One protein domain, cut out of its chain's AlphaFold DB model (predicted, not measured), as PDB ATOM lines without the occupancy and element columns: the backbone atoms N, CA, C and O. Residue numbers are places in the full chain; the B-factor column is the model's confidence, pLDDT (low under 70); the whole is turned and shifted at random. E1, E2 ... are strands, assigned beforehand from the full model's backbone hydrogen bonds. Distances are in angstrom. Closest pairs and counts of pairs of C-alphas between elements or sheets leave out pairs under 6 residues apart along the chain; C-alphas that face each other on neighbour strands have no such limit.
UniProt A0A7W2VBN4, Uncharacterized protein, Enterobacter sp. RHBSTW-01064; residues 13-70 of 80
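Overview. This is residues 13 to 70 of the 80 residues of an uncharacterized protein of Enterobacter sp. RHBSTW-01064 (UniProt A0A7W2VBN4). A small antiparallel sheet, E1 E2 E3, and a two-strand hairpin, E4 and E5, make two loosely joined layers, and the loop of residues 48 to 62 runs to one end of the long axis. The first sheet is a meander, each strand the antiparallel neighbour of the one before. The printed part has 58 residues, of which 24, under half, are in the five named strands, E1 to E5 in order along the chain; there is no named helix, and by its named elements the class is all strand. The whole is compact, with a radius of gyration of the C-alphas of 11.8 A, and elongated, 35 by 22 by 14 A.

Arrangement. E1, residues 13 to 16, forms a hairpin with E2, residues 19 to 23; N 14 and O 21 are 2.7 A apart, within hydrogen-bond range. E2 forms another with E3, residues 30 to 33, with N 31 and O 22 at 2.8 A. E4, residues 45 to 47, pairs with E5, residues 63 to 70, with N 46 and O 64 at 2.8 A. Between the sheets, the closest C-alphas of E1 and E5 are those of Val 13 and Ala 70, 6.7 A.

Along the chain. E1 begins at C-alpha 13 (-42.479, -12.454, 33.491). E2 spans 13.4 A. E5 spans 16.4 A, bends by 58 degrees at residue 67 and ends at C-alpha 70 (-36.913, -13.495, 29.961).

Size, cuts and confidence. The printed part has no cut. The links E3 to E4 and E4 to E5 are long. Residues 49 to 62 have pLDDT under 70.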
ATOM      1  N   VAL A  13     -41.746 -13.683  33.783       85.81
ATOM      2  CA  VAL A  13     -42.479 -12.454  33.491       85.81
ATOM      3  C   VAL A  13     -43.827 -12.820  32.887       85.81
ATOM      4  O   VAL A  13     -43.927 -13.764  32.122       85.81
ATOM      5  N   SER A  14     -44.875 -12.078  33.198       87.25
ATOM      6  CA  SER A  14     -46.213 -12.247  32.646       87.25
ATOM      7  C   SER A  14     -46.793 -10.899  32.243       87.25
ATOM      8  O   SER A  14     -46.201  -9.849  32.508       87.25
ATOM      9  N   ARG A  15     -47.957 -10.925  31.596       84.50
ATOM     10  CA  ARG A  15     -48.708  -9.721  31.247       84.50
ATOM     11  C   ARG A  15     -50.066  -9.765  31.926       84.50
ATOM     12  O   ARG A  15     -50.816 -10.712  31.719       84.50
ATOM     13  N   VAL A  16     -50.371  -8.741  32.707       80.88
ATOM     14  CA  VAL A  16     -51.603  -8.642  33.491       80.88
ATOM     15  C   VAL A  16     -52.215  -7.278  33.212       80.88
ATOM     16  O   VAL A  16     -51.538  -6.270  33.359       80.88
ATOM     17  N   GLU A  17     -53.458  -7.254  32.723       80.62
ATOM     18  CA  GLU A  17     -54.225  -6.018  32.467       80.62
ATOM     19  C   GLU A  17     -53.495  -4.951  31.622       80.62
ATOM     20  O   GLU A  17     -53.737  -3.756  31.731       80.62
ATOM     21  N   GLY A  18     -52.606  -5.386  30.723       77.31
ATOM     22  CA  GLY A  18     -51.839  -4.497  29.846       77.31
ATOM     23  C   GLY A  18     -50.459  -4.103  30.375       77.31
ATOM     24  O   GLY A  18     -49.649  -3.623  29.581       77.31
ATOM     25  N   GLU A  19     -50.154  -4.405  31.636       81.38
ATOM     26  CA  GLU A  19     -48.859  -4.177  32.280       81.38
ATOM     27  C   GLU A  19     -48.003  -5.447  32.312       81.38
ATOM     28  O   GLU A  19     -48.504  -6.577  32.294       81.38
ATOM     29  N   VAL A  20     -46.684  -5.269  32.363       85.12
ATOM     30  CA  VAL A  20     -45.743  -6.368  32.575       85.12
ATOM     31  C   VAL A  20     -45.585  -6.609  34.072       85.12
ATOM     32  O   VAL A  20     -45.269  -5.696  34.827       85.12
ATOM     33  N   ALA A  21     -45.760  -7.850  34.513       85.94
ATOM     34  CA  ALA A  21     -45.624  -8.233  35.911       85.94
ATOM     35  C   ALA A  21     -44.652  -9.401  36.070       85.94
ATOM     36  O   ALA A  21     -44.553 -10.272  35.212       85.94
ATOM     37  N   CYS A  22     -43.944  -9.464  37.187       82.38
ATOM     38  CA  CYS A  22     -43.066 -10.584  37.518       82.38
ATOM     39  C   CYS A  22     -43.176 -10.929  39.001       82.38
ATOM     40  O   CYS A  22     -43.701 -10.152  39.798       82.38
ATOM     41  N   ILE A  23     -42.684 -12.102  39.395       80.00
ATOM     42  CA  ILE A  23     -42.607 -12.468  40.812       80.00
ATOM     43  C   ILE A  23     -41.244 -12.066  41.353       80.00
ATOM     44  O   ILE A  23     -40.206 -12.527  40.876       80.00
ATOM     45  N   CYS A  24     -41.250 -11.231  42.393       78.75
ATOM     46  CA  CYS A  24     -40.023 -10.849  43.069       78.75
ATOM     47  C   CYS A  24     -39.365 -12.100  43.682       78.75
ATOM     48  O   CYS A  24     -39.976 -12.751  44.539       78.75
ATOM     49  N   PRO A  25     -38.113 -12.441  43.323       74.94
ATOM     50  CA  PRO A  25     -37.462 -13.641  43.840       74.94
ATOM     51  C   PRO A  25     -37.224 -13.581  45.357       74.94
ATOM     52  O   PRO A  25     -37.192 -14.640  45.984       74.94
ATOM     53  N   HIS A  26     -37.144 -12.371  45.933       74.25
ATOM     54  CA  HIS A  26     -36.926 -12.119  47.362       74.25
ATOM     55  C   HIS A  26     -38.157 -12.397  48.233       74.25
ATOM     56  O   HIS A  26     -38.049 -13.062  49.257       74.25
ATOM     57  N   CYS A  27     -39.322 -11.858  47.859       75.19
ATOM     58  CA  CYS A  27     -40.528 -11.914  48.695       75.19
ATOM     59  C   CYS A  27     -41.670 -12.744  48.097       75.19
ATOM     60  O   CYS A  27     -42.712 -12.876  48.735       75.19
ATOM     61  N   LYS A  28     -41.481 -13.293  46.889       77.81
ATOM     62  CA  LYS A  28     -42.471 -14.073  46.128       77.81
ATOM     63  C   LYS A  28     -43.790 -13.335  45.866       77.81
ATOM     64  O   LYS A  28     -44.807 -13.964  45.604       77.81
ATOM     65  N   ARG A  29     -43.778 -11.999  45.922       78.25
ATOM     66  CA  ARG A  29     -44.939 -11.154  45.613       78.25
ATOM     67  C   ARG A  29     -44.889 -10.634  44.176       78.25
ATOM     68  O   ARG A  29     -43.784 -10.459  43.649       78.25
ATOM     69  N   PRO A  30     -46.055 -10.350  43.570       78.56
ATOM     70  CA  PRO A  30     -46.123  -9.698  42.271       78.56
ATOM     71  C   PRO A  30     -45.485  -8.311  42.313       78.56
ATOM     72  O   PRO A  30     -45.732  -7.510  43.218       78.56
ATOM     73  N   ALA A  31     -44.671  -8.040  41.306       80.88
ATOM     74  CA  ALA A  31     -44.089  -6.751  40.997       80.88
ATOM     75  C   ALA A  31     -44.590  -6.338  39.612       80.88
ATOM     76  O   ALA A  31     -44.201  -6.942  38.612       80.88
ATOM     77  N   PHE A  32     -45.466  -5.339  39.579       80.38
ATOM     78  CA  PHE A  32     -45.927  -4.716  38.345       80.38
ATOM     79  C   PHE A  32     -44.898  -3.675  37.917       80.38
ATOM     80  O   PHE A  32     -44.426  -2.881  38.736       80.38
ATOM     81  N   LEU A  33     -44.512  -3.743  36.654       81.00
ATOM     82  CA  LEU A  33     -43.573  -2.843  36.012       81.00
ATOM     83  C   LEU A  33     -44.395  -1.853  35.189       81.00
ATOM     84  O   LEU A  33     -45.324  -2.254  34.495       81.00
ATOM     85  N   SER A  34     -44.029  -0.573  35.215       73.94
ATOM     86  CA  SER A  34     -44.734   0.507  34.502       73.94
ATOM     87  C   SER A  34     -44.620   0.436  32.969       73.94
ATOM     88  O   SER A  34     -44.909   1.408  32.276       73.94
ATOM     89  N   ALA A  35     -44.143  -0.683  32.431       81.50
ATOM     90  CA  ALA A  35     -43.927  -0.910  31.016       81.50
ATOM     91  C   ALA A  35     -44.980  -1.877  30.467       81.50
ATOM     92  O   ALA A  35     -45.379  -2.838  31.124       81.50
ATOM     93  N   SER A  36     -45.398  -1.650  29.223       80.00
ATOM     94  CA  SER A  36     -46.435  -2.462  28.577       80.00
ATOM     95  C   SER A  36     -45.887  -3.654  27.788       80.00
ATOM     96  O   SER A  36     -46.666  -4.518  27.373       80.00
ATOM     97  N   ARG A  37     -44.571  -3.711  27.527       84.62
ATOM     98  CA  ARG A  37     -43.944  -4.781  26.737       84.62
ATOM     99  C   ARG A  37     -42.728  -5.363  27.444       84.62
ATOM    100  O   ARG A  37     -41.899  -4.651  27.991       84.62
ATOM    101  N   LEU A  38     -42.583  -6.680  27.336       84.44
ATOM    102  CA  LEU A  38     -41.444  -7.436  27.855       84.44
ATOM    103  C   LEU A  38     -40.093  -6.933  27.334       84.44
ATOM    104  O   LEU A  38     -39.123  -6.904  28.081       84.44
ATOM    105  N   ASN A  39     -40.019  -6.542  26.061       87.06
ATOM    106  CA  ASN A  39     -38.774  -6.038  25.480       87.06
ATOM    107  C   ASN A  39     -38.307  -4.733  26.133       87.06
ATOM    108  O   ASN A  39     -37.108  -4.493  26.153       87.06
ATOM    109  N   ASP A  40     -39.228  -3.951  26.695       86.38
ATOM    110  CA  ASP A  40     -38.920  -2.671  27.335       86.38
ATOM    111  C   ASP A  40     -38.375  -2.863  28.761       86.38
ATOM    112  O   ASP A  40     -37.909  -1.911  29.373       86.38
ATOM    113  N   VAL A  41     -38.455  -4.084  29.309       85.56
ATOM    114  CA  VAL A  41     -37.997  -4.397  30.672       85.56
ATOM    115  C   VAL A  41     -36.840  -5.389  30.711       85.56
ATOM    116  O   VAL A  41     -36.275  -5.610  31.769       85.56
ATOM    117  N   ARG A  42     -36.478  -6.032  29.597       89.00
ATOM    118  CA  ARG A  42     -35.370  -7.001  29.547       89.00
ATOM    119  C   ARG A  42     -34.029  -6.308  29.795       89.00
ATOM    120  O   ARG A  42     -33.679  -5.378  29.085       89.00
ATOM    121  N   GLY A  43     -33.259  -6.820  30.749       85.62
ATOM    122  CA  GLY A  43     -31.996  -6.233  31.206       85.62
ATOM    123  C   GLY A  43     -32.173  -5.060  32.174       85.62
ATOM    124  O   GLY A  43     -31.185  -4.578  32.716       85.62
ATOM    125  N   GLU A  44     -33.410  -4.622  32.421       85.56
ATOM    126  CA  GLU A  44     -33.689  -3.529  33.346       85.56
ATOM    127  C   GLU A  44     -33.720  -4.028  34.791       85.56
ATOM    128  O   GLU A  44     -34.182  -5.135  35.103       85.56
ATOM    129  N   GLN A  45     -33.246  -3.164  35.687       85.19
ATOM    130  CA  GLN A  45     -33.260  -3.397  37.122       85.19
ATOM    131  C   GLN A  45     -34.381  -2.601  37.774       85.19
ATOM    132  O   GLN A  45     -34.464  -1.380  37.656       85.19
ATOM    133  N   PHE A  46     -35.218  -3.294  38.537       78.81
ATOM    134  CA  PHE A  46     -36.351  -2.694  39.219       78.81
ATOM    135  C   PHE A  46     -36.197  -2.845  40.720       78.81
ATOM    136  O   PHE A  46     -35.938  -3.931  41.244       78.81
ATOM    137  N   LYS A  47     -36.408  -1.742  41.439       76.50
ATOM    138  CA  LYS A  47     -36.533  -1.788  42.892       76.50
ATOM    139  C   LYS A  47     -37.944  -2.259  43.241       76.50
ATOM    140  O   LYS A  47     -38.921  -1.559  42.979       76.50
ATOM    141  N   HIS A  48     -38.061  -3.443  43.842       76.31
ATOM    142  CA  HIS A  48     -39.338  -3.878  44.410       76.31
ATOM    143  C   HIS A  48     -39.734  -3.004  45.614       76.31
ATOM    144  O   HIS A  48     -38.881  -2.356  46.223       76.31
ATOM    145  N   LYS A  49     -41.024  -3.001  45.986       68.00
ATOM    146  CA  LYS A  49     -41.523  -2.235  47.139       68.00
ATOM    147  C   LYS A  49     -40.700  -2.545  48.395       68.00
ATOM    148  O   LYS A  49     -40.456  -3.714  48.705       68.00
ATOM    149  N   ASP A  50     -40.355  -1.491  49.132       64.69
ATOM    150  CA  ASP A  50     -39.564  -1.524  50.369       64.69
ATOM    151  C   ASP A  50     -40.424  -2.048  51.538       64.69
ATOM    152  O   ASP A  50     -40.799  -1.334  52.467       64.69
ATOM    153  N   VAL A  51     -40.858  -3.307  51.434       62.81
ATOM    154  CA  VAL A  51     -41.734  -3.943  52.419       62.81
ATOM    155  C   VAL A  51     -40.906  -4.830  53.331       62.81
ATOM    156  O   VAL A  51     -40.211  -5.749  52.889       62.81
ATOM    157  N   VAL A  52     -41.028  -4.585  54.632       56.56
ATOM    158  CA  VAL A  52     -40.484  -5.457  55.669       56.56
ATOM    159  C   VAL A  52     -41.519  -6.528  55.988       56.56
ATOM    160  O   VAL A  52     -42.633  -6.223  56.411       56.56
ATOM    161  N   ASN A  53     -41.171  -7.799  55.796       59.19
ATOM    162  CA  ASN A  53     -41.991  -8.883  56.312       59.19
ATOM    163  C   ASN A  53     -41.819  -8.934  57.838       59.19
ATOM    164  O   ASN A  53     -40.773  -9.345  58.328       59.19
ATOM    165  N   LEU A  54     -42.835  -8.515  58.595       59.91
ATOM    166  CA  LEU A  54     -42.763  -8.444  60.061       59.91
ATOM    167  C   LEU A  54     -42.614  -9.819  60.733       59.91
ATOM    168  O   LEU A  54     -42.051  -9.903  61.821       59.91
ATOM    169  N   ARG A  55     -43.061 -10.903  60.080       65.44
ATOM    170  CA  ARG A  55     -42.970 -12.274  60.607       65.44
ATOM    171  C   ARG A  55     -41.573 -12.864  60.437       65.44
ATOM    172  O   ARG A  55     -41.078 -13.521  61.342       65.44
ATOM    173  N   THR A  56     -40.939 -12.641  59.285       66.44
ATOM    174  CA  THR A  56     -39.603 -13.191  58.984       66.44
ATOM    175  C   THR A  56     -38.472 -12.185  59.197       66.44
ATOM    176  O   THR A  56     -37.308 -12.543  59.063       66.44
ATOM    177  N   ARG A  57     -38.798 -10.914  59.480       61.94
ATOM    178  CA  ARG A  57     -37.896  -9.742  59.470       61.94
ATOM    179  C   ARG A  57     -37.125  -9.540  58.159       61.94
ATOM    180  O   ARG A  57     -36.265  -8.664  58.085       61.94
ATOM    181  N   ALA A  58     -37.446 -10.302  57.114       58.28
ATOM    182  CA  ALA A  58     -36.834 -10.153  55.807       58.28
ATOM    183  C   ALA A  58     -37.311  -8.838  55.190       58.28
ATOM    184  O   ALA A  58     -38.512  -8.623  54.993       58.28
ATOM    185  N   ARG A  59     -36.368  -7.944  54.896       60.91
ATOM    186  CA  ARG A  59     -36.658  -6.747  54.117       60.91
ATOM    187  C   ARG A  59     -36.581  -7.089  52.637       60.91
ATOM    188  O   ARG A  59     -35.589  -7.665  52.188       60.91
ATOM    189  N   CYS A  60     -37.605  -6.722  51.875       64.88
ATOM    190  CA  CYS A  60     -37.515  -6.774  50.427       64.88
ATOM    191  C   CYS A  60     -36.714  -5.566  49.920       64.88
ATOM    192  O   CYS A  60     -37.271  -4.615  49.391       64.88
ATOM    193  N   ASN A  61     -35.387  -5.633  50.055       64.69
ATOM    194  CA  ASN A  61     -34.440  -4.635  49.526       64.69
ATOM    195  C   ASN A  61     -34.121  -4.872  48.040       64.69
ATOM    196  O   ASN A  61     -33.120  -4.381  47.510       64.69
ATOM    197  N   GLY A  62     -34.903  -5.753  47.423       65.31
ATOM    198  CA  GLY A  62     -34.559  -6.459  46.215       65.31
ATOM    199  C   GLY A  62     -34.667  -5.573  45.000       65.31
ATOM    200  O   GLY A  62     -35.735  -5.506  44.394       65.31
ATOM    201  N   VAL A  63     -33.559  -4.938  44.642       75.19
ATOM    202  CA  VAL A  63     -33.301  -4.640  43.240       75.19
ATOM    203  C   VAL A  63     -33.208  -5.992  42.544       75.19
ATOM    204  O   VAL A  63     -32.442  -6.865  42.964       75.19
ATOM    205  N   PHE A  64     -34.068  -6.211  41.561       82.00
ATOM    206  CA  PHE A  64     -34.043  -7.415  40.750       82.00
ATOM    207  C   PHE A  64     -33.938  -7.022  39.288       82.00
ATOM    208  O   PHE A  64     -34.510  -6.021  38.862       82.00
ATOM    209  N   GLU A  65     -33.198  -7.816  38.534       86.62
ATOM    210  CA  GLU A  65     -33.032  -7.632  37.101       86.62
ATOM    211  C   GLU A  65     -33.990  -8.558  36.366       86.62
ATOM    212  O   GLU A  65     -34.115  -9.739  36.707       86.62
ATOM    213  N   VAL A  66     -34.677  -8.052  35.350       87.25
ATOM    214  CA  VAL A  66     -35.373  -8.931  34.412       87.25
ATOM    215  C   VAL A  66     -34.339  -9.437  33.421       87.25
ATOM    216  O   VAL A  66     -33.690  -8.653  32.741       87.25
ATOM    217  N   SER A  67     -34.181 -10.751  33.313       87.81
ATOM    218  CA  SER A  67     -33.212 -11.348  32.392       87.81
ATOM    219  C   SER A  67     -33.395 -10.845  30.963       87.81
ATOM    220  O   SER A  67     -34.516 -10.772  30.458       87.81
ATOM    221  N   SER A  68     -32.287 -10.605  30.263       89.31
ATOM    222  CA  SER A  68     -32.287 -10.289  28.829       89.31
ATOM    223  C   SER A  68     -32.953 -11.373  27.970       89.31
ATOM    224  O   SER A  68     -33.423 -11.102  26.866       89.31
ATOM    225  N   THR A  69     -33.054 -12.598  28.492       89.50
ATOM    226  CA  THR A  69     -33.698 -13.742  27.833       89.50
ATOM    227  C   THR A  69     -35.084 -14.075  28.394       89.50
ATOM    228  O   THR A  69     -35.696 -15.048  27.947       89.50
ATOM    229  N   ALA A  70     -35.610 -13.272  29.333       86.75
ATOM    230  CA  ALA A  70     -36.913 -13.495  29.961       86.75
ATOM    231  C   ALA A  70     -38.018 -13.648  28.912       86.75
ATOM    232  O   ALA A  70     -38.016 -12.951  27.897       86.75
TER     233      ALA A  70